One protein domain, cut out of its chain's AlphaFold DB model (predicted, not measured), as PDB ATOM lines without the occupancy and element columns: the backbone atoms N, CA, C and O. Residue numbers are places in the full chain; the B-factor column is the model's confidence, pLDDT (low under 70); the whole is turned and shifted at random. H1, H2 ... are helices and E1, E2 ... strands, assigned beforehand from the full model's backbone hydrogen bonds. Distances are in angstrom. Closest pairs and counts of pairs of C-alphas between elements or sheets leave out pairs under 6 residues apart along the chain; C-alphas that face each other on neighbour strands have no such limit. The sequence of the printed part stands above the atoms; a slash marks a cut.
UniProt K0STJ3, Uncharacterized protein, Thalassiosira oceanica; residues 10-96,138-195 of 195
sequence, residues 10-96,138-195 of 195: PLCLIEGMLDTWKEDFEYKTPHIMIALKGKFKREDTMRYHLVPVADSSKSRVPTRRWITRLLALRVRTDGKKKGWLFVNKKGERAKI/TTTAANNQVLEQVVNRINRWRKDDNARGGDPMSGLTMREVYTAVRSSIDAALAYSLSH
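This is residues 10 to 96 and 138 to 195 of the 195 residues of an uncharacterized protein of Thalassiosira oceanica (UniProt K0STJ3). A long two-stranded hairpin, E1 and E2, runs through the middle, with H1, H2 and the first residues of H3 beside E1, and H6 and H7 beside E2. H5 packs on H7 and H4 on H5, farther out, and residues 160 to 165 stick out as a loop. The printed part has 145 residues, with seven named helices and two named strands in the order H1 H2 E1 E2 H3 H4 H5 H6 H7; the sheet is antiparallel and the class mixed. It is compact, with a radius of gyration of the C-alphas of 15.8 A and spans of 44 by 37 by 28 A.

Between H1, residues 14 to 18, and E1, residues 31 to 38, the closest C-alphas are those of Gly 16 and Ala 35, 5.1 A apart. For H2, residues 21 to 26, and E1 they are Asp 24 and His 31, 5.4 A. E2, residues 47 to 54, forms a hairpin with E1, antiparallel at 158 degrees; N 34 and O 51, 2.9 A, are within hydrogen-bond range. H3, residues 63 to 77, comes closest to E1 at the C-alphas of Arg 64 and Ile 32, 6.5 A. H4, residues 138 to 143, and H5, residues 148 to 155, form a helical hairpin and touch, closest at C-alphas 138 and 151, 7.2 A, at a shallow tilt of 24 degrees, opposite ways. H6, residues 174 to 182, comes closest to E2 at C-alphas 174 and 48, 6.0 A. H7, residues 185 to 193, touches H5, closest at C-alphas 188 and 150, 6.5 A, about perpendicular at 84 degrees. C-alphas 192 of H7 and 53 of E2, their closest, are 5.6 A apart. Every O i to N i+4 pair is within hydrogen-bond range in H1 to H6; in H7, 3 of 5 are.

H1 begins at C-alpha 14 (180.059, 131.082, 217.242). E1 is 22.3 A long, E2 22.9 A and H3 20.5 A. H7 ends at C-alpha 193 (179.774, 148.641, 232.975).

The C-alphas farthest apart, Thr 77 and Asn 162, are 47.0 A apart. Residues 97 to 137 are not printed; C-alphas 96 and 138 are 18.9 A apart across the cut. The link H5 to H6 is long. Residues 40 to 45 and 157 to 168 have pLDDT under 70.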
ATOM      1  N   PRO A  10     172.097 129.842 225.893       90.25
ATOM      2  CA  PRO A  10     172.483 128.799 224.944       90.25
ATOM      3  C   PRO A  10     172.145 129.086 223.472       90.25
ATOM      4  O   PRO A  10     172.559 128.320 222.605       90.25
ATOM      5  N   LEU A  11     171.431 130.175 223.154       91.25
ATOM      6  CA  LEU A  11     171.196 130.616 221.769       91.25
ATOM      7  C   LEU A  11     172.410 131.315 221.148       91.25
ATOM      8  O   LEU A  11     172.320 131.811 220.025       91.25
ATOM      9  N   CYS A  12     173.524 131.387 221.874       93.38
ATOM     10  CA  CYS A  12     174.735 132.044 221.425       93.38
ATOM     11  C   CYS A  12     175.395 131.306 220.251       93.38
ATOM     12  O   CYS A  12     175.585 130.086 220.301       93.38
ATOM     13  N   LEU A  13     175.736 132.056 219.203       94.12
ATOM     14  CA  LEU A  13     176.333 131.554 217.968       94.12
ATOM     15  C   LEU A  13     177.818 131.886 217.882       94.12
ATOM     16  O   LEU A  13     178.218 133.015 218.148       94.12
ATOM     17  N   ILE A  14     178.613 130.918 217.431       94.69
ATOM     18  CA  ILE A  14     180.059 131.082 217.242       94.69
ATOM     19  C   ILE A  14     180.333 132.109 216.144       94.69
ATOM     20  O   ILE A  14     181.072 133.064 216.368       94.69
ATOM     21  N   GLU A  15     179.715 131.935 214.975       92.75
ATOM     22  CA  GLU A  15     179.959 132.770 213.800       92.75
ATOM     23  C   GLU A  15     179.692 134.247 214.086       92.75
ATOM     24  O   GLU A  15     180.505 135.096 213.744       92.75
ATOM     25  N   GLY A  16     178.621 134.548 214.823       88.62
ATOM     26  CA  GLY A  16     178.258 135.935 215.073       88.62
ATOM     27  C   GLY A  16     179.132 136.658 216.073       88.62
ATOM     28  O   GLY A  16     179.157 137.881 216.081       88.62
ATOM     29  N   MET A  17     179.863 135.914 216.897       90.88
ATOM     30  CA  MET A  17     180.876 136.500 217.764       90.88
ATOM     31  C   MET A  17     182.198 136.680 217.027       90.88
ATOM     32  O   MET A  17     182.913 137.636 217.297       90.88
ATOM     33  N   LEU A  18     182.541 135.764 216.113       91.12
ATOM     34  CA  LEU A  18     183.782 135.840 215.343       91.12
ATOM     35  C   LEU A  18     183.772 137.009 214.351       91.12
ATOM     36  O   LEU A  18     184.812 137.644 214.181       91.12
ATOM     37  N   ASP A  19     182.621 137.307 213.747       87.31
ATOM     38  CA  ASP A  19     182.489 138.338 212.710       87.31
ATOM     39  C   ASP A  19     182.799 139.756 213.220       87.31
ATOM     40  O   ASP A  19     183.374 140.558 212.484       87.31
ATOM     41  N   THR A  20     182.469 140.067 214.477       85.19
ATOM     42  CA  THR A  20     182.646 141.412 215.061       85.19
ATOM     43  C   THR A  20     183.806 141.490 216.056       85.19
ATOM     44  O   THR A  20     184.184 142.577 216.488       85.19
ATOM     45  N   TRP A  21     184.441 140.357 216.385       88.06
ATOM     46  CA  TRP A  21     185.348 140.219 217.533       88.06
ATOM     47  C   TRP A  21     186.466 141.267 217.617       88.06
ATOM     48  O   TRP A  21     186.808 141.728 218.710       88.06
ATOM     49  N   LYS A  22     187.072 141.593 216.465       89.19
ATOM     50  CA  LYS A  22     188.155 142.579 216.362       89.19
ATOM     51  C   LYS A  22     187.620 144.002 216.519       89.19
ATOM     52  O   LYS A  22     188.163 144.765 217.309       89.19
ATOM     53  N   GLU A  23     186.549 144.326 215.800       88.88
ATOM     54  CA  GLU A  23     185.927 145.650 215.828       88.88
ATOM     55  C   GLU A  23     185.428 146.000 217.235       88.88
ATOM     56  O   GLU A  23     185.677 147.101 217.723       88.88
ATOM     57  N   ASP A  24     184.814 145.040 217.931       90.94
ATOM     58  CA  ASP A  24     184.300 145.254 219.286       90.94
ATOM     59  C   ASP A  24     185.430 145.520 220.305       90.94
ATOM     60  O   ASP A  24     185.244 146.235 221.293       90.94
ATOM     61  N   PHE A  25     186.619 144.941 220.078       92.75
ATOM     62  CA  PHE A  25     187.803 145.165 220.913       92.75
ATOM     63  C   PHE A  25     188.450 146.532 220.660       92.75
ATOM     64  O   PHE A  25     188.912 147.170 221.602       92.75
ATOM     65  N   GLU A  26     188.468 146.978 219.404       94.06
ATOM     66  CA  GLU A  26     189.023 148.274 218.991       94.06
ATOM     67  C   GLU A  26     188.046 149.443 219.228       94.06
ATOM     68  O   GLU A  26     188.410 150.608 219.064       94.06
ATOM     69  N   TYR A  27     186.806 149.156 219.635       94.44
ATOM     70  CA  TYR A  27     185.814 150.170 219.974       94.44
ATOM     71  C   TYR A  27     186.238 151.016 221.187       94.44
ATOM     72  O   TYR A  27     186.908 150.529 222.098       94.44
ATOM     73  N   LYS A  28     185.771 152.277 221.248       94.19
ATOM     74  CA  LYS A  28     186.093 153.240 222.327       94.19
ATOM     75  C   LYS A  28     185.939 152.636 223.725       94.19
ATOM     76  O   LYS A  28     186.780 152.862 224.590       94.19
ATOM     77  N   THR A  29     184.855 151.894 223.935       94.38
ATOM     78  CA  THR A  29     184.673 151.040 225.109       94.38
ATOM     79  C   THR A  29     184.830 149.585 224.665       94.38
ATOM     80  O   THR A  29     183.886 149.043 224.078       94.38
ATOM     81  N   PRO A  30     185.980 148.939 224.929       94.88
ATOM     82  CA  PRO A  30     186.204 147.559 224.519       94.88
ATOM     83  C   PRO A  30     185.145 146.621 225.098       94.88
ATOM     84  O   PRO A  30     184.851 146.634 226.303       94.88
ATOM     85  N   HIS A  31     184.553 145.810 224.229       94.81
ATOM     86  CA  HIS A  31     183.453 144.924 224.590       94.81
ATOM     87  C   HIS A  31     183.419 143.679 223.713       94.81
ATOM     88  O   HIS A  31     184.049 143.619 222.664       94.81
ATOM     89  N   ILE A  32     182.663 142.672 224.131       93.75
ATOM     90  CA  ILE A  32     182.306 141.541 223.272       93.75
ATOM     91  C   ILE A  32     180.863 141.696 222.807       93.75
ATOM     92  O   ILE A  32     179.985 142.014 223.616       93.75
ATOM     93  N   MET A  33     180.594 141.423 221.533       92.88
ATOM     94  CA  MET A  33     179.226 141.256 221.060       92.88
ATOM     95  C   MET A  33     178.775 139.807 221.271       92.88
ATOM     96  O   MET A  33     179.275 138.873 220.644       92.88
ATOM     97  N   ILE A  34     177.810 139.592 222.168       92.31
ATOM     98  CA  ILE A  34     177.153 138.291 222.301       92.31
ATOM     99  C   ILE A  34     176.078 138.193 221.221       92.31
ATOM    100  O   ILE A  34     175.025 138.825 221.330       92.31
ATOM    101  N   ALA A  35     176.346 137.388 220.194       92.69
ATOM    102  CA  ALA A  35     175.395 137.113 219.129       92.69
ATOM    103  C   ALA A  35     174.514 135.913 219.476       92.69
ATOM    104  O   ALA A  35     175.012 134.810 219.705       92.69
ATOM    105  N   LEU A  36     173.199 136.117 219.497       91.31
ATOM    106  CA  LEU A  36     172.201 135.088 219.758       91.31
ATOM    107  C   LEU A  36     171.288 134.918 218.543       91.31
ATOM    108  O   LEU A  36     170.946 135.903 217.890       91.31
ATOM    109  N   LYS A  37     170.822 133.694 218.285       88.25
ATOM    110  CA  LYS A  37     169.798 133.424 217.264       88.25
ATOM    111  C   LYS A  37     168.756 132.449 217.779       88.25
ATOM    112  O   LYS A  37     169.078 131.334 218.188       88.25
ATOM    113  N   GLY A  38     167.493 132.847 217.734       82.69
ATOM    114  CA  GLY A  38     166.408 132.005 218.217       82.69
ATOM    115  C   GLY A  38     165.046 132.664 218.106       82.69
ATOM    116  O   GLY A  38     164.936 133.838 217.756       82.69
ATOM    117  N   LYS A  39     164.018 131.887 218.450       73.12
ATOM    118  CA  LYS A  39     162.715 132.420 218.845       73.12
ATOM    119  C   LYS A  39     162.805 132.781 220.320       73.12
ATOM    120  O   LYS A  39     163.034 131.896 221.151       73.12
ATOM    121  N   PHE A  40     162.682 134.057 220.648       67.38
ATOM    122  CA  PHE A  40     162.674 134.487 222.039       67.38
ATOM    123  C   PHE A  40     161.237 134.533 222.555       67.38
ATOM    124  O   PHE A  40     160.274 134.420 221.802       67.38
ATOM    125  N   LYS A  41     161.060 134.602 223.876       60.28
ATOM    126  CA  LYS A  41     159.722 134.537 224.477       60.28
ATOM    127  C   LYS A  41     158.864 135.706 223.971       60.28
ATOM    128  O   LYS A  41     159.210 136.848 224.257       60.28
ATOM    129  N   ARG A  42     157.715 135.395 223.347       54.59
ATOM    130  CA  ARG A  42     156.797 136.338 222.654       54.59
ATOM    131  C   ARG A  42     157.300 136.823 221.274       54.59
ATOM    132  O   ARG A  42     156.758 137.775 220.732       54.59
ATOM    133  N   GLU A  43     158.351 136.173 220.772       64.75
ATOM    134  CA  GLU A  43     158.887 136.083 219.406       64.75
ATOM    135  C   GLU A  43     158.251 135.012 218.512       64.75
ATOM    136  O   GLU A  43     158.590 133.843 218.705       64.75
ATOM    137  N   ASP A  44     157.421 135.343 217.517       60.31
ATOM    138  CA  ASP A  44     156.944 134.330 216.551       60.31
ATOM    139  C   ASP A  44     157.985 133.999 215.464       60.31
ATOM    140  O   ASP A  44     157.964 132.911 214.872       60.31
ATOM    141  N   THR A  45     158.963 134.887 215.254       66.69
ATOM    142  CA  THR A  45     159.984 134.768 214.207       66.69
ATOM    143  C   THR A  45     161.381 134.467 214.754       66.69
ATOM    144  O   THR A  45     161.763 134.842 215.862       66.69
ATOM    145  N   MET A  46     162.161 133.729 213.959       73.75
ATOM    146  CA  MET A  46     163.581 133.494 214.223       73.75
ATOM    147  C   MET A  46     164.354 134.783 213.943       73.75
ATOM    148  O   MET A  46     164.281 135.299 212.828       73.75
ATOM    149  N   ARG A  47     165.136 135.270 214.910       79.50
ATOM    150  CA  ARG A  47     165.894 136.516 214.741       79.50
ATOM    151  C   ARG A  47     167.245 136.514 215.436       79.50
ATOM    152  O   ARG A  47     167.488 135.708 216.339       79.50
ATOM    153  N   TYR A  48     168.104 137.432 214.999       85.44
ATOM    154  CA  TYR A  48     169.369 137.728 215.655       85.44
ATOM    155  C   TYR A  48     169.173 138.756 216.768       85.44
ATOM    156  O   TYR A  48     168.429 139.722 216.616       85.44
ATOM    157  N   HIS A  49     169.876 138.549 217.876       86.12
ATOM    158  CA  HIS A  49     170.025 139.523 218.953       86.12
ATOM    159  C   HIS A  49     171.495 139.709 219.235       86.12
ATOM    160  O   HIS A  49     172.202 138.729 219.458       86.12
ATOM    161  N   LEU A  50     171.933 140.957 219.263       88.75
ATOM    162  CA  LEU A  50     173.311 141.306 219.549       88.75
ATOM    163  C   LEU A  50     173.335 142.103 220.847       88.75
ATOM    164  O   LEU A  50     172.656 143.124 220.973       88.75
ATOM    165  N   VAL A  51     174.057 141.585 221.836       89.88
ATOM    166  CA  VAL A  51     174.128 142.171 223.176       89.88
ATOM    167  C   VAL A  51     175.585 142.516 223.473       89.88
ATOM    168  O   VAL A  51     176.372 141.597 223.717       89.88
ATOM    169  N   PRO A  52     175.962 143.806 223.468       92.69
ATOM    170  CA  PRO A  52     177.320 144.206 223.798       92.69
ATOM    171  C   PRO A  52     177.558 144.063 225.306       92.69
ATOM    172  O   PRO A  52     176.702 144.397 226.131       92.69
ATOM    173  N   VAL A  53     178.733 143.557 225.674       93.06
ATOM    174  CA  VAL A  53     179.140 143.350 227.069       93.06
ATOM    175  C   VAL A  53     180.535 143.905 227.263       93.06
ATOM    176  O   VAL A  53     181.479 143.399 226.666       93.06
ATOM    177  N   ALA A  54     180.664 144.919 228.116       94.38
ATOM    178  CA  ALA A  54     181.945 145.544 228.409       94.38
ATOM    179  C   ALA A  54     182.969 144.517 228.910       94.38
ATOM    180  O   ALA A  54     182.654 143.641 229.724       94.38
ATOM    181  N   ASP A  55     184.209 144.660 228.443       93.44
ATOM    182  CA  ASP A  55     185.317 143.785 228.831       93.44
ATOM    183  C   ASP A  55     185.698 143.941 230.298       93.44
ATOM    184  O   ASP A  55     186.132 142.985 230.945       93.44
ATOM    185  N   SER A  56     185.542 145.163 230.801       90.00
ATOM    186  CA  SER A  56     185.836 145.556 232.170       90.00
ATOM    187  C   SER A  56     184.606 146.197 232.789       90.00
ATOM    188  O   SER A  56     183.914 146.988 232.155       90.00
ATOM    189  N   SER A  57     184.338 145.857 234.042       89.88
ATOM    190  CA  SER A  57     183.221 146.390 234.817       89.88
ATOM    191  C   SER A  57     183.594 146.410 236.308       89.88
ATOM    192  O   SER A  57     184.643 145.872 236.685       89.88
ATOM    193  N   LYS A  58     182.789 147.044 237.172       86.62
ATOM    194  CA  LYS A  58     183.109 147.221 238.606       86.62
ATOM    195  C   LYS A  58     183.375 145.893 239.341       86.62
ATOM    196  O   LYS A  58     184.286 145.825 240.165       86.62
ATOM    197  N   SER A  59     182.658 144.829 238.987       84.19
ATOM    198  CA  SER A  59     182.793 143.464 239.524       84.19
ATOM    199  C   SER A  59     184.038 142.723 239.032       84.19
ATOM    200  O   SER A  59     184.357 141.654 239.553       84.19
ATOM    201  N   ARG A  60     184.751 143.271 238.035       88.62
ATOM    202  CA  ARG A  60     185.996 142.721 237.465       88.62
ATOM    203  C   ARG A  60     185.871 141.282 236.956       88.62
ATOM    204  O   ARG A  60     186.867 140.563 236.862       88.62
ATOM    205  N   VAL A  61     184.658 140.850 236.611       87.44
ATOM    206  CA  VAL A  61     184.427 139.537 236.007       87.44
ATOM    207  C   VAL A  61     185.088 139.517 234.623       87.44
ATOM    208  O   VAL A  61     184.700 140.312 233.764       87.44
ATOM    209  N   PRO A  62     186.066 138.625 234.359       90.31
ATOM    210  CA  PRO A  62     186.866 138.661 233.137       90.31
ATOM    211  C   PRO A  62     186.116 138.006 231.963       90.31
ATOM    212  O   PRO A  62     186.524 136.967 231.439       90.31
ATOM    213  N   THR A  63     184.998 138.614 231.558       89.94
ATOM    214  CA  THR A  63     184.024 138.036 230.618       89.94
ATOM    215  C   THR A  63     184.670 137.675 229.283       89.94
ATOM    216  O   THR A  63     184.573 136.518 228.866       89.94
ATOM    217  N   ARG A  64     185.407 138.608 228.654       92.12
ATOM    218  CA  ARG A  64     186.120 138.323 227.401       92.12
ATOM    219  C   ARG A  64     187.031 137.117 227.554       92.12
ATOM    220  O   ARG A  64     186.964 136.217 226.735       92.12
ATOM    221  N   ARG A  65     187.831 137.033 228.624       93.38
ATOM    222  CA  ARG A  65     188.765 135.912 228.835       93.38
ATOM    223  C   ARG A  65     188.047 134.562 228.827       93.38
ATOM    224  O   ARG A  65     188.543 133.619 228.213       93.38
ATOM    225  N   TRP A  66     186.920 134.440 229.527       93.12
ATOM    226  CA  TRP A  66     186.171 133.181 229.589       93.12
ATOM    227  C   TRP A  66     185.530 132.828 228.249       93.12
ATOM    228  O   TRP A  66     185.645 131.687 227.805       93.12
ATOM    229  N   ILE A  67     184.944 133.813 227.573       93.31
ATOM    230  CA  ILE A  67     184.354 133.627 226.248       93.31
ATOM    231  C   ILE A  67     185.422 133.301 225.198       93.31
ATOM    232  O   ILE A  67     185.232 132.363 224.434       93.31
ATOM    233  N   THR A  68     186.577 133.974 225.201       93.81
ATOM    234  CA  THR A  68     187.718 133.660 224.327       93.81
ATOM    235  C   THR A  68     188.163 132.220 224.512       93.81
ATOM    236  O   THR A  68     188.413 131.527 223.532       93.81
ATOM    237  N   ARG A  69     188.274 131.753 225.762       95.31
ATOM    238  CA  ARG A  69     188.667 130.368 226.049       95.31
ATOM    239  C   ARG A  69     187.642 129.383 225.503       95.31
ATOM    240  O   ARG A  69     188.035 128.418 224.858       95.31
ATOM    241  N   LEU A  70     186.353 129.649 225.707       94.81
ATOM    242  CA  LEU A  70     185.292 128.802 225.172       94.81
ATOM    243  C   LEU A  70     185.291 128.797 223.636       94.81
ATOM    244  O   LEU A  70     185.293 127.727 223.037       94.81
ATOM    245  N   LEU A  71     185.374 129.964 222.991       94.56
ATOM    246  CA  LEU A  71     185.482 130.076 221.534       94.56
ATOM    247  C   LEU A  71     186.716 129.349 220.997       94.56
ATOM    248  O   LEU A  71     186.617 128.634 220.006       94.56
ATOM    249  N   ALA A  72     187.870 129.491 221.653       94.31
ATOM    250  CA  ALA A  72     189.093 128.811 221.247       94.31
ATOM    251  C   ALA A  72     188.944 127.287 221.319       94.31
ATOM    252  O   ALA A  72     189.380 126.616 220.389       94.31
ATOM    253  N   LEU A  73     188.290 126.750 222.356       94.75
ATOM    254  CA  LEU A  73     187.969 125.321 222.434       94.75
ATOM    255  C   LEU A  73     187.071 124.900 221.263       94.75
ATOM    256  O   LEU A  73     187.419 123.992 220.513       94.75
ATOM    257  N   ARG A  74     185.971 125.622 221.024       94.81
ATOM    258  CA  ARG A  74     185.039 125.296 219.931       94.81
ATOM    259  C   ARG A  74     185.702 125.363 218.552       94.81
ATOM    260  O   ARG A  74     185.492 124.485 217.721       94.81
ATOM    261  N   VAL A  75     186.523 126.380 218.306       94.31
ATOM    262  CA  VAL A  75     187.140 126.614 216.994       94.31
ATOM    263  C   VAL A  75     188.357 125.724 216.765       94.31
ATOM    264  O   VAL A  75     188.495 125.165 215.680       94.31
ATOM    265  N   ARG A  76     189.259 125.624 217.747       94.19
ATOM    266  CA  ARG A  76     190.564 124.966 217.578       94.19
ATOM    267  C   ARG A  76     190.530 123.494 217.959       94.19
ATOM    268  O   ARG A  76     191.190 122.705 217.299       94.19
ATOM    269  N   THR A  77     189.785 123.136 219.002       90.62
ATOM    270  CA  THR A  77     189.695 121.750 219.476       90.62
ATOM    271  C   THR A  77     188.577 121.005 218.756       90.62
ATOM    272  O   THR A  77     188.825 119.939 218.206       90.62
ATOM    273  N   ASP A  78     187.379 121.591 218.668       91.75
ATOM    274  CA  ASP A  78     186.229 120.907 218.048       91.75
ATOM    275  C   ASP A  78     186.123 121.145 216.529       91.75
ATOM    276  O   ASP A  78     185.250 120.580 215.862       91.75
ATOM    277  N   GLY A  79     186.961 122.027 215.969       93.38
ATOM    278  CA  GLY A  79     186.931 122.400 214.551       93.38
ATOM    279  C   GLY A  79     185.644 123.119 214.117       93.38
ATOM    280  O   GLY A  79     185.322 123.161 212.927       93.38
ATOM    281  N   LYS A  80     184.867 123.673 215.058       93.38
ATOM    282  CA  LYS A  80     183.571 124.315 214.795       93.38
ATOM    283  C   LYS A  80     183.715 125.832 214.721       93.38
ATOM    284  O   LYS A  80     183.891 126.509 215.728       93.38
ATOM    285  N   LYS A  81     183.571 126.376 213.509       92.31
ATOM    286  CA  LYS A  81     183.510 127.831 213.247       92.31
ATOM    287  C   LYS A  81     182.083 128.383 213.142       92.31
ATOM    288  O   LYS A  81     181.913 129.588 213.013       92.31
ATOM    289  N   LYS A  82     181.074 127.507 213.151       92.69
ATOM    290  CA  LYS A  82     179.651 127.847 213.040       92.69
ATOM    291  C   LYS A  82     178.818 127.000 214.002       92.69
ATOM    292  O   LYS A  82     179.227 125.888 214.352       92.69
ATOM    293  N   GLY A  83     177.640 127.499 214.360       92.69
ATOM    294  CA  GLY A  83     176.670 126.837 215.224       92.69
ATOM    295  C   GLY A  83     176.750 127.300 216.677       92.69
ATOM    296  O   GLY A  83     177.259 128.374 216.992       92.69
ATOM    297  N   TRP A  84     176.211 126.483 217.580       94.94
ATOM    298  CA  TRP A  84     176.038 126.855 218.983       94.94
ATOM    299  C   TRP A  84     177.366 126.904 219.747       94.94
ATOM    300  O   TRP A  84     178.179 125.971 219.681       94.94
ATOM    301  N   LEU A  85     177.550 127.980 220.519       95.31
ATOM    302  CA  LEU A  85     178.683 128.146 221.431       95.31
ATOM    303  C   LEU A  85     178.591 127.163 222.603       95.31
ATOM    304  O   LEU A  85     179.571 126.502 222.941       95.31
ATOM    305  N   PHE A  86     177.400 127.052 223.197       94.12
ATOM    306  CA  PHE A  86     177.117 126.136 224.298       94.12
ATOM    307  C   PHE A  86     176.475 124.861 223.758       94.12
ATOM    308  O   PHE A  86     175.342 124.881 223.267       94.12
ATOM    309  N   VAL A  87     177.194 123.749 223.875       93.62
ATOM    310  CA  VAL A  87     176.712 122.425 223.477       93.62
ATOM    311  C   VAL A  87     176.740 121.448 224.642       93.62
ATOM    312  O   VAL A  87     177.548 121.582 225.560       93.62
ATOM    313  N   ASN A  88     175.827 120.483 224.616       92.19
ATOM    314  CA  ASN A  88     175.804 119.384 225.569       92.19
ATOM    315  C   ASN A  88     176.848 118.312 225.185       92.19
ATOM    316  O   ASN A  88     177.519 118.401 224.155       92.19
ATOM    317  N   LYS A  89     176.957 117.253 225.995       88.06
ATOM    318  CA  LYS A  89     177.880 116.128 225.741       88.06
ATOM    319  C   LYS A  89     177.618 115.387 224.419       88.06
ATOM    320  O   LYS A  89     178.501 114.686 223.944       88.06
ATOM    321  N   LYS A  90     176.425 115.533 223.835       89.25
ATOM    322  CA  LYS A  90     176.041 114.953 222.538       89.25
ATOM    323  C   LYS A  90     176.363 115.881 221.357       89.25
ATOM    324  O   LYS A  90     176.108 115.521 220.216       89.25
ATOM    325  N   GLY A  91     176.899 117.078 221.615       88.69
ATOM    326  CA  GLY A  91     177.190 118.087 220.594       88.69
ATOM    327  C   GLY A  91     175.974 118.900 220.137       88.69
ATOM    328  O   GLY A  91     176.104 119.745 219.252       88.69
ATOM    329  N   GLU A  92     174.804 118.687 220.741       91.88
ATOM    330  CA  GLU A  92     173.583 119.451 220.468       91.88
ATOM    331  C   GLU A  92     173.587 120.762 221.262       91.88
ATOM    332  O   GLU A  92     174.329 120.899 222.235       91.88
ATOM    333  N   ARG A  93     172.723 121.721 220.902       93.69
ATOM    334  CA  ARG A  93     172.568 122.959 221.682       93.69
ATOM    335  C   ARG A  93     172.249 122.625 223.138       93.69
ATOM    336  O   ARG A  93     171.248 121.962 223.411       93.69
ATOM    337  N   ALA A  94     173.066 123.130 224.058       94.00
ATOM    338  CA  ALA A  94     172.827 122.941 225.479       94.00
ATOM    339  C   ALA A  94     171.524 123.624 225.919       94.00
ATOM    340  O   ALA A  94     171.068 124.602 225.317       94.00
ATOM    341  N   LYS A  95     170.938 123.124 227.000       91.88
ATOM    342  CA  LYS A  95     169.884 123.802 227.759       91.88
ATOM    343  C   LYS A  95     170.493 124.404 229.019       91.88
ATOM    344  O   LYS A  95     171.492 123.907 229.530       91.88
ATOM    345  N   ILE A  96     169.864 125.428 229.589       89.69
ATOM    346  CA  ILE A  96     170.294 125.961 230.894       89.69
ATOM    347  C   ILE A  96     170.244 124.896 231.989       89.69
ATOM    348  O   ILE A  96     171.099 124.893 232.870       89.69
ATOM    349  N   THR A 138     169.975 142.554 237.508       91.00
ATOM    350  CA  THR A 138     168.987 143.644 237.470       91.00
ATOM    351  C   THR A 138     169.019 144.495 238.742       91.00
ATOM    352  O   THR A 138     169.001 145.719 238.644       91.00
ATOM    353  N   THR A 139     169.118 143.870 239.918       90.88
ATOM    354  CA  THR A 139     169.244 144.580 241.197       90.88
ATOM    355  C   THR A 139     170.544 145.379 241.267       90.88
ATOM    356  O   THR A 139     170.521 146.538 241.666       90.88
ATOM    357  N   THR A 140     171.673 144.817 240.823       91.62
ATOM    358  CA  THR A 140     172.956 145.534 240.773       91.62
ATOM    359  C   THR A 140     172.887 146.754 239.855       91.62
ATOM    360  O   THR A 140     173.360 147.820 240.242       91.62
ATOM    361  N   ALA A 141     172.280 146.637 238.671       92.00
ATOM    362  CA  ALA A 141     172.108 147.773 237.765       92.00
ATOM    363  C   ALA A 141     171.236 148.879 238.386       92.00
ATOM    364  O   ALA A 141     171.584 150.055 238.296       92.00
ATOM    365  N   ALA A 142     170.144 148.500 239.061       90.94
ATOM    366  CA  ALA A 142     169.272 149.441 239.764       90.94
ATOM    367  C   ALA A 142     170.008 150.161 240.910       90.94
ATOM    368  O   ALA A 142     169.965 151.386 240.990       90.94
ATOM    369  N   ASN A 143     170.761 149.426 241.734       92.56
ATOM    370  CA  ASN A 143     171.563 149.999 242.822       92.56
ATOM    371  C   ASN A 143     172.663 150.943 242.308       92.56
ATOM    372  O   ASN A 143     173.037 151.887 242.995       92.56
ATOM    373  N   ASN A 144     173.168 150.705 241.096       93.69
ATOM    374  CA  ASN A 144     174.129 151.576 240.422       93.69
ATOM    375  C   ASN A 144     173.471 152.690 239.589       93.69
ATOM    376  O   ASN A 144     174.165 153.331 238.802       93.69
ATOM    377  N   GLN A 145     172.161 152.912 239.745       93.75
ATOM    378  CA  GLN A 145     171.412 153.992 239.097       93.75
ATOM    379  C   GLN A 145     171.490 153.972 237.561       93.75
ATOM    380  O   GLN A 145     171.446 155.011 236.903       93.75
ATOM    381  N   VAL A 146     171.582 152.780 236.958       92.88
ATOM    382  CA  VAL A 146     171.429 152.648 235.503       92.88
ATOM    383  C   VAL A 146     170.012 153.067 235.123       92.88
ATOM    384  O   VAL A 146     169.045 152.599 235.724       92.88
ATOM    385  N   LEU A 147     169.891 153.919 234.101       91.62
ATOM    386  CA  LEU A 147     168.602 154.405 233.610       91.62
ATOM    387  C   LEU A 147     167.622 153.250 233.365       91.62
ATOM    388  O   LEU A 147     167.956 152.268 232.697       91.62
ATOM    389  N   GLU A 148     166.385 153.399 233.844       88.94
ATOM    390  CA  GLU A 148     165.345 152.368 233.729       88.94
ATOM    391  C   GLU A 148     165.121 151.960 232.268       88.94
ATOM    392  O   GLU A 148     164.969 150.782 231.968       88.94
ATOM    393  N   GLN A 149     165.186 152.910 231.330       87.31
ATOM    394  CA  GLN A 149     165.069 152.631 229.896       87.31
ATOM    395  C   GLN A 149     166.164 151.676 229.393       87.31
ATOM    396  O   GLN A 149     165.877 150.759 228.624       87.31
ATOM    397  N   VAL A 150     167.404 151.838 229.868       87.88
ATOM    398  CA  VAL A 150     168.526 150.945 229.539       87.88
ATOM    399  C   VAL A 150     168.306 149.571 230.167       87.88
ATOM    400  O   VAL A 150     168.444 148.555 229.482       87.88
ATOM    401  N   VAL A 151     167.908 149.521 231.444       87.69
ATOM    402  CA  VAL A 151     167.589 148.263 232.136       87.69
ATOM    403  C   VAL A 151     166.468 147.523 231.411       87.69
ATOM    404  O   VAL A 151     166.635 146.351 231.090       87.69
ATOM    405  N   ASN A 152     165.364 148.201 231.091       85.38
ATOM    406  CA  ASN A 152     164.211 147.648 230.384       85.38
ATOM    407  C   ASN A 152     164.614 147.112 229.012       85.38
ATOM    408  O   ASN A 152     164.256 145.984 228.670       85.38
ATOM    409  N   ARG A 153     165.429 147.868 228.267       82.12
ATOM    410  CA  ARG A 153     165.946 147.462 226.960       82.12
ATOM    411  C   ARG A 153     166.798 146.195 227.043       82.12
ATOM    412  O   ARG A 153     166.500 145.234 226.341       82.12
ATOM    413  N   ILE A 154     167.793 146.143 227.933       84.25
ATOM    414  CA  ILE A 154     168.657 144.959 228.116       84.25
ATOM    415  C   ILE A 154     167.858 143.761 228.641       84.25
ATOM    416  O   ILE A 154     167.993 142.632 228.164       84.25
ATOM    417  N   ASN A 155     166.960 144.009 229.592       80.31
ATOM    418  CA  ASN A 155     166.077 142.996 230.155       80.31
ATOM    419  C   ASN A 155     164.987 142.543 229.187       80.31
ATOM    420  O   ASN A 155     164.295 141.566 229.519       80.31
ATOM    421  N   ARG A 156     164.809 143.260 228.068       76.75
ATOM    422  CA  ARG A 156     163.703 143.161 227.108       76.75
ATOM    423  C   ARG A 156     162.346 143.149 227.811       76.75
ATOM    424  O   ARG A 156     161.489 142.289 227.580       76.75
ATOM    425  N   TRP A 157     162.196 144.035 228.789       69.94
ATOM    426  CA  TRP A 157     160.907 144.388 229.373       69.94
ATOM    427  C   TRP A 157     160.256 145.406 228.438       69.94
ATOM    428  O   TRP A 157     160.789 146.495 228.259       69.94
ATOM    429  N   ARG A 158     159.141 145.033 227.804       59.09
ATOM    430  CA  ARG A 158     158.325 145.995 227.058       59.09
ATOM    431  C   ARG A 158     157.480 146.787 228.059       59.09
ATOM    432  O   ARG A 158     156.856 146.165 228.918       59.09
ATOM    433  N   LYS A 159     157.446 148.115 227.927       46.88
ATOM    434  CA  LYS A 159     156.245 148.903 228.239       46.88
ATOM    435  C   LYS A 159     155.456 148.905 226.929       46.88
ATOM    436  O   LYS A 159     155.954 149.459 225.965       46.88
ATOM    437  N   ASP A 160     154.370 148.139 226.876       41.97
ATOM    438  CA  ASP A 160     153.362 148.088 225.804       41.97
ATOM    439  C   ASP A 160     153.778 148.609 224.414       41.97
ATOM    440  O   ASP A 160     153.425 149.716 224.018       41.97
ATOM    441  N   ASP A 161     154.442 147.768 223.613       42.53
ATOM    442  CA  ASP A 161     154.480 147.983 222.160       42.53
ATOM    443  C   ASP A 161     153.158 147.482 221.563       42.53
ATOM    444  O   ASP A 161     153.074 146.376 221.027       42.53
ATOM    445  N   ASN A 162     152.113 148.304 221.677       40.06
ATOM    446  CA  ASN A 162     150.839 148.173 220.955       40.06
ATOM    447  C   ASN A 162     150.946 148.668 219.492       40.06
ATOM    448  O   ASN A 162     149.949 149.030 218.866       40.06
ATOM    449  N   ALA A 163     152.152 148.704 218.920       45.25
ATOM    450  CA  ALA A 163     152.341 149.039 217.518       45.25
ATOM    451  C   ALA A 163     152.003 147.811 216.661       45.25
ATOM    452  O   ALA A 163     152.716 146.814 216.665       45.25
ATOM    453  N   ARG A 164     150.908 147.895 215.897       43.22
ATOM    454  CA  ARG A 164     150.425 146.878 214.939       43.22
ATOM    455  C   ARG A 164     151.357 146.645 213.728       43.22
ATOM    456  O   ARG A 164     150.929 146.053 212.742       43.22
ATOM    457  N   GLY A 165     152.605 147.108 213.775       48.81
ATOM    458  CA  GLY A 165     153.632 146.833 212.771       48.81
ATOM    459  C   GLY A 165     154.510 145.677 213.235       48.81
ATOM    460  O   GLY A 165     154.900 145.630 214.400       48.81
ATOM    461  N   GLY A 166     154.809 144.729 212.348       55.06
ATOM    462  CA  GLY A 166     155.757 143.652 212.643       55.06
ATOM    463  C   GLY A 166     157.104 144.186 213.148       55.06
ATOM    464  O   GLY A 166     157.477 145.328 212.889       55.06
ATOM    465  N   ASP A 167     157.834 143.354 213.891       62.16
ATOM    466  CA  ASP A 167     159.129 143.736 214.459       62.16
ATOM    467  C   ASP A 167     160.143 144.065 213.336       62.16
ATOM    468  O   ASP A 167     160.430 143.185 212.518       62.16
ATOM    469  N   PRO A 168     160.708 145.290 213.288       67.50
ATOM    470  CA  PRO A 168     161.535 145.762 212.173       67.50
ATOM    471  C   PRO A 168     162.867 145.013 212.021       67.50
ATOM    472  O   PRO A 168     163.525 145.145 210.995       67.50
ATOM    473  N   MET A 169     163.274 144.221 213.021       71.31
ATOM    474  CA  MET A 169     164.496 143.409 212.964       71.31
ATOM    475  C   MET A 169     164.237 141.977 212.467       71.31
ATOM    476  O   MET A 169     165.167 141.173 212.357       71.31
ATOM    477  N   SER A 170     162.978 141.618 212.198       72.56
ATOM    478  CA  SER A 170     162.615 140.293 211.701       72.56
ATOM    479  C   SER A 170     163.078 140.104 210.253       72.56
ATOM    480  O   SER A 170     162.782 140.922 209.391       72.56
ATOM    481  N   GLY A 171     163.778 139.002 209.971       74.62
ATOM    482  CA  GLY A 171     164.268 138.674 208.623       74.62
ATOM    483  C   GLY A 171     165.598 139.328 208.232       74.62
ATOM    484  O   GLY A 171     166.176 138.924 207.227       74.62
ATOM    485  N   LEU A 172     166.122 140.256 209.039       82.81
ATOM    486  CA  LEU A 172     167.429 140.866 208.798       82.81
ATOM    487  C   LEU A 172     168.576 139.857 208.959       82.81
ATOM    488  O   LEU A 172     168.566 138.970 209.825       82.81
ATOM    489  N   THR A 173     169.612 140.034 208.145       86.62
ATOM    490  CA  THR A 173     170.906 139.378 208.323       86.62
ATOM    491  C   THR A 173     171.576 139.869 209.606       86.62
ATOM    492  O   THR A 173     171.313 140.958 210.115       86.62
ATOM    493  N   MET A 174     172.503 139.077 210.142       85.12
ATOM    494  CA  MET A 174     173.217 139.451 211.362       85.12
ATOM    495  C   MET A 174     173.985 140.773 211.212       85.12
ATOM    496  O   MET A 174     174.019 141.567 212.148       85.12
ATOM    497  N   ARG A 175     174.561 141.030 210.032       84.62
ATOM    498  CA  ARG A 175     175.303 142.263 209.755       84.62
ATOM    499  C   ARG A 175     174.393 143.492 209.759       84.62
ATOM    500  O   ARG A 175     174.786 144.530 210.276       84.62
ATOM    501  N   GLU A 176     173.172 143.371 209.244       87.06
ATOM    502  CA  GLU A 176     172.171 144.442 209.312       87.06
ATOM    503  C   GLU A 176     171.732 144.704 210.758       87.06
ATOM    504  O   GLU A 176     171.689 145.857 211.187       87.06
ATOM    505  N   VAL A 177     171.507 143.643 211.545       85.69
ATOM    506  CA  VAL A 177     171.210 143.777 212.983       85.69
ATOM    507  C   VAL A 177     172.378 144.432 213.729       85.69
ATOM    508  O   VAL A 177     172.148 145.282 214.587       85.69
ATOM    509  N   TYR A 178     173.625 144.099 213.386       85.69
ATOM    510  CA  TYR A 178     174.811 144.748 213.953       85.69
ATOM    511  C   TYR A 178     174.836 146.242 213.652       85.69
ATOM    512  O   TYR A 178     174.945 147.043 214.580       85.69
ATOM    513  N   THR A 179     174.655 146.627 212.388       85.94
ATOM    514  CA  THR A 179     174.590 148.037 211.983       85.94
ATOM    515  C   THR A 179     173.511 148.792 212.759       85.94
ATOM    516  O   THR A 179     173.765 149.893 213.248       85.94
ATOM    517  N   ALA A 180     172.336 148.185 212.953       84.69
ATOM    518  CA  ALA A 180     171.271 148.788 213.745       84.69
ATOM    519  C   ALA A 180     171.652 148.945 215.229       84.69
ATOM    520  O   ALA A 180     171.470 150.020 215.809       84.69
ATOM    521  N   VAL A 181     172.218 147.904 215.852       85.62
ATOM    522  CA  VAL A 181     172.625 147.922 217.269       85.62
ATOM    523  C   VAL A 181     173.767 148.911 217.520       85.62
ATOM    524  O   VAL A 181     173.762 149.575 218.564       85.62
ATOM    525  N   ARG A 182     174.680 149.079 216.553       85.75
ATOM    526  CA  ARG A 182     175.863 149.954 216.632       85.75
ATOM    527  C   ARG A 182     175.540 151.383 217.049       85.75
ATOM    528  O   ARG A 182     176.276 151.962 217.844       85.75
ATOM    529  N   SER A 183     174.408 151.915 216.592       85.69
ATOM    530  CA  SER A 183     173.916 153.259 216.942       85.69
ATOM    531  C   SER A 183     173.674 153.477 218.445       85.69
ATOM    532  O   SER A 183     173.475 154.600 218.895       85.69
ATOM    533  N   SER A 184     173.671 152.402 219.232       86.81
ATOM    534  CA  SER A 184     173.210 152.408 220.617       86.81
ATOM    535  C   SER A 184     174.068 151.549 221.555       86.81
ATOM    536  O   SER A 184     173.625 151.213 222.659       86.81
ATOM    537  N   ILE A 185     175.279 151.184 221.108       92.12
ATOM    538  CA  ILE A 185     176.228 150.355 221.863       92.12
ATOM    539  C   ILE A 185     176.564 151.009 223.200       92.12
ATOM    540  O   ILE A 185     176.427 150.351 224.225       92.12
ATOM    541  N   ASP A 186     176.909 152.298 223.225       92.00
ATOM    542  CA  ASP A 186     177.290 152.987 224.466       92.00
ATOM    543  C   ASP A 186     176.173 152.946 225.521       92.00
ATOM    544  O   ASP A 186     176.414 152.632 226.691       92.00
ATOM    545  N   ALA A 187     174.924 153.161 225.097       88.44
ATOM    546  CA  ALA A 187     173.764 153.058 225.979       88.44
ATOM    547  C   ALA A 187     173.572 151.628 226.514       88.44
ATOM    548  O   ALA A 187     173.245 151.441 227.684       88.44
ATOM    549  N   ALA A 188     173.792 150.606 225.682       89.25
ATOM    550  CA  ALA A 188     173.717 149.211 226.108       89.25
ATOM    551  C   ALA A 188     174.878 148.825 227.048       89.25
ATOM    552  O   ALA A 188     174.673 148.111 228.036       89.25
ATOM    553  N   LEU A 189     176.082 149.343 226.792       93.94
ATOM    554  CA  LEU A 189     177.272 149.088 227.597       93.94
ATOM    555  C   LEU A 189     177.154 149.662 229.005       93.94
ATOM    556  O   LEU A 189     177.641 149.009 229.930       93.94
ATOM    557  N   ALA A 190     176.446 150.783 229.191       93.19
ATOM    558  CA  ALA A 190     176.171 151.365 230.508       93.19
ATOM    559  C   ALA A 190     175.612 150.330 231.503       93.19
ATOM    560  O   ALA A 190     176.011 150.303 232.669       93.19
ATOM    561  N   TYR A 191     174.767 149.406 231.029       92.62
ATOM    562  CA  TYR A 191     174.297 148.291 231.845       92.62
ATOM    563  C   TYR A 191     175.460 147.411 232.301       92.62
ATOM    564  O   TYR A 191     175.675 147.221 233.496       92.62
ATOM    565  N   SER A 192     176.239 146.874 231.363       92.56
ATOM    566  CA  SER A 192     177.317 145.936 231.680       92.56
ATOM    567  C   SER A 192     178.455 146.564 232.497       92.56
ATOM    568  O   SER A 192     178.967 145.884 233.384       92.56
ATOM    569  N   LEU A 193     178.772 147.844 232.259       93.56
ATOM    570  CA  LEU A 193     179.774 148.641 232.975       93.56
ATOM    571  C   LEU A 193     179.401 148.873 234.442       93.56
ATOM    572  O   LEU A 193     180.281 148.913 235.301       93.56
ATOM    573  N   SER A 194     178.104 148.994 234.739       91.94
ATOM    574  CA  SER A 194     177.621 149.235 236.103       91.94
ATOM    575  C   SER A 194     177.897 148.085 237.078       91.94
ATOM    576  O   SER A 194     177.840 148.303 238.283       91.94
ATOM    577  N   HIS A 195     178.206 146.886 236.576       86.94
ATOM    578  CA  HIS A 195     178.343 145.666 237.374       86.94
ATOM    579  C   HIS A 195     179.745 145.435 237.877       86.94
ATOM    580  O   HIS A 195     179.927 145.304 239.093       86.94
TER     581      HIS A 195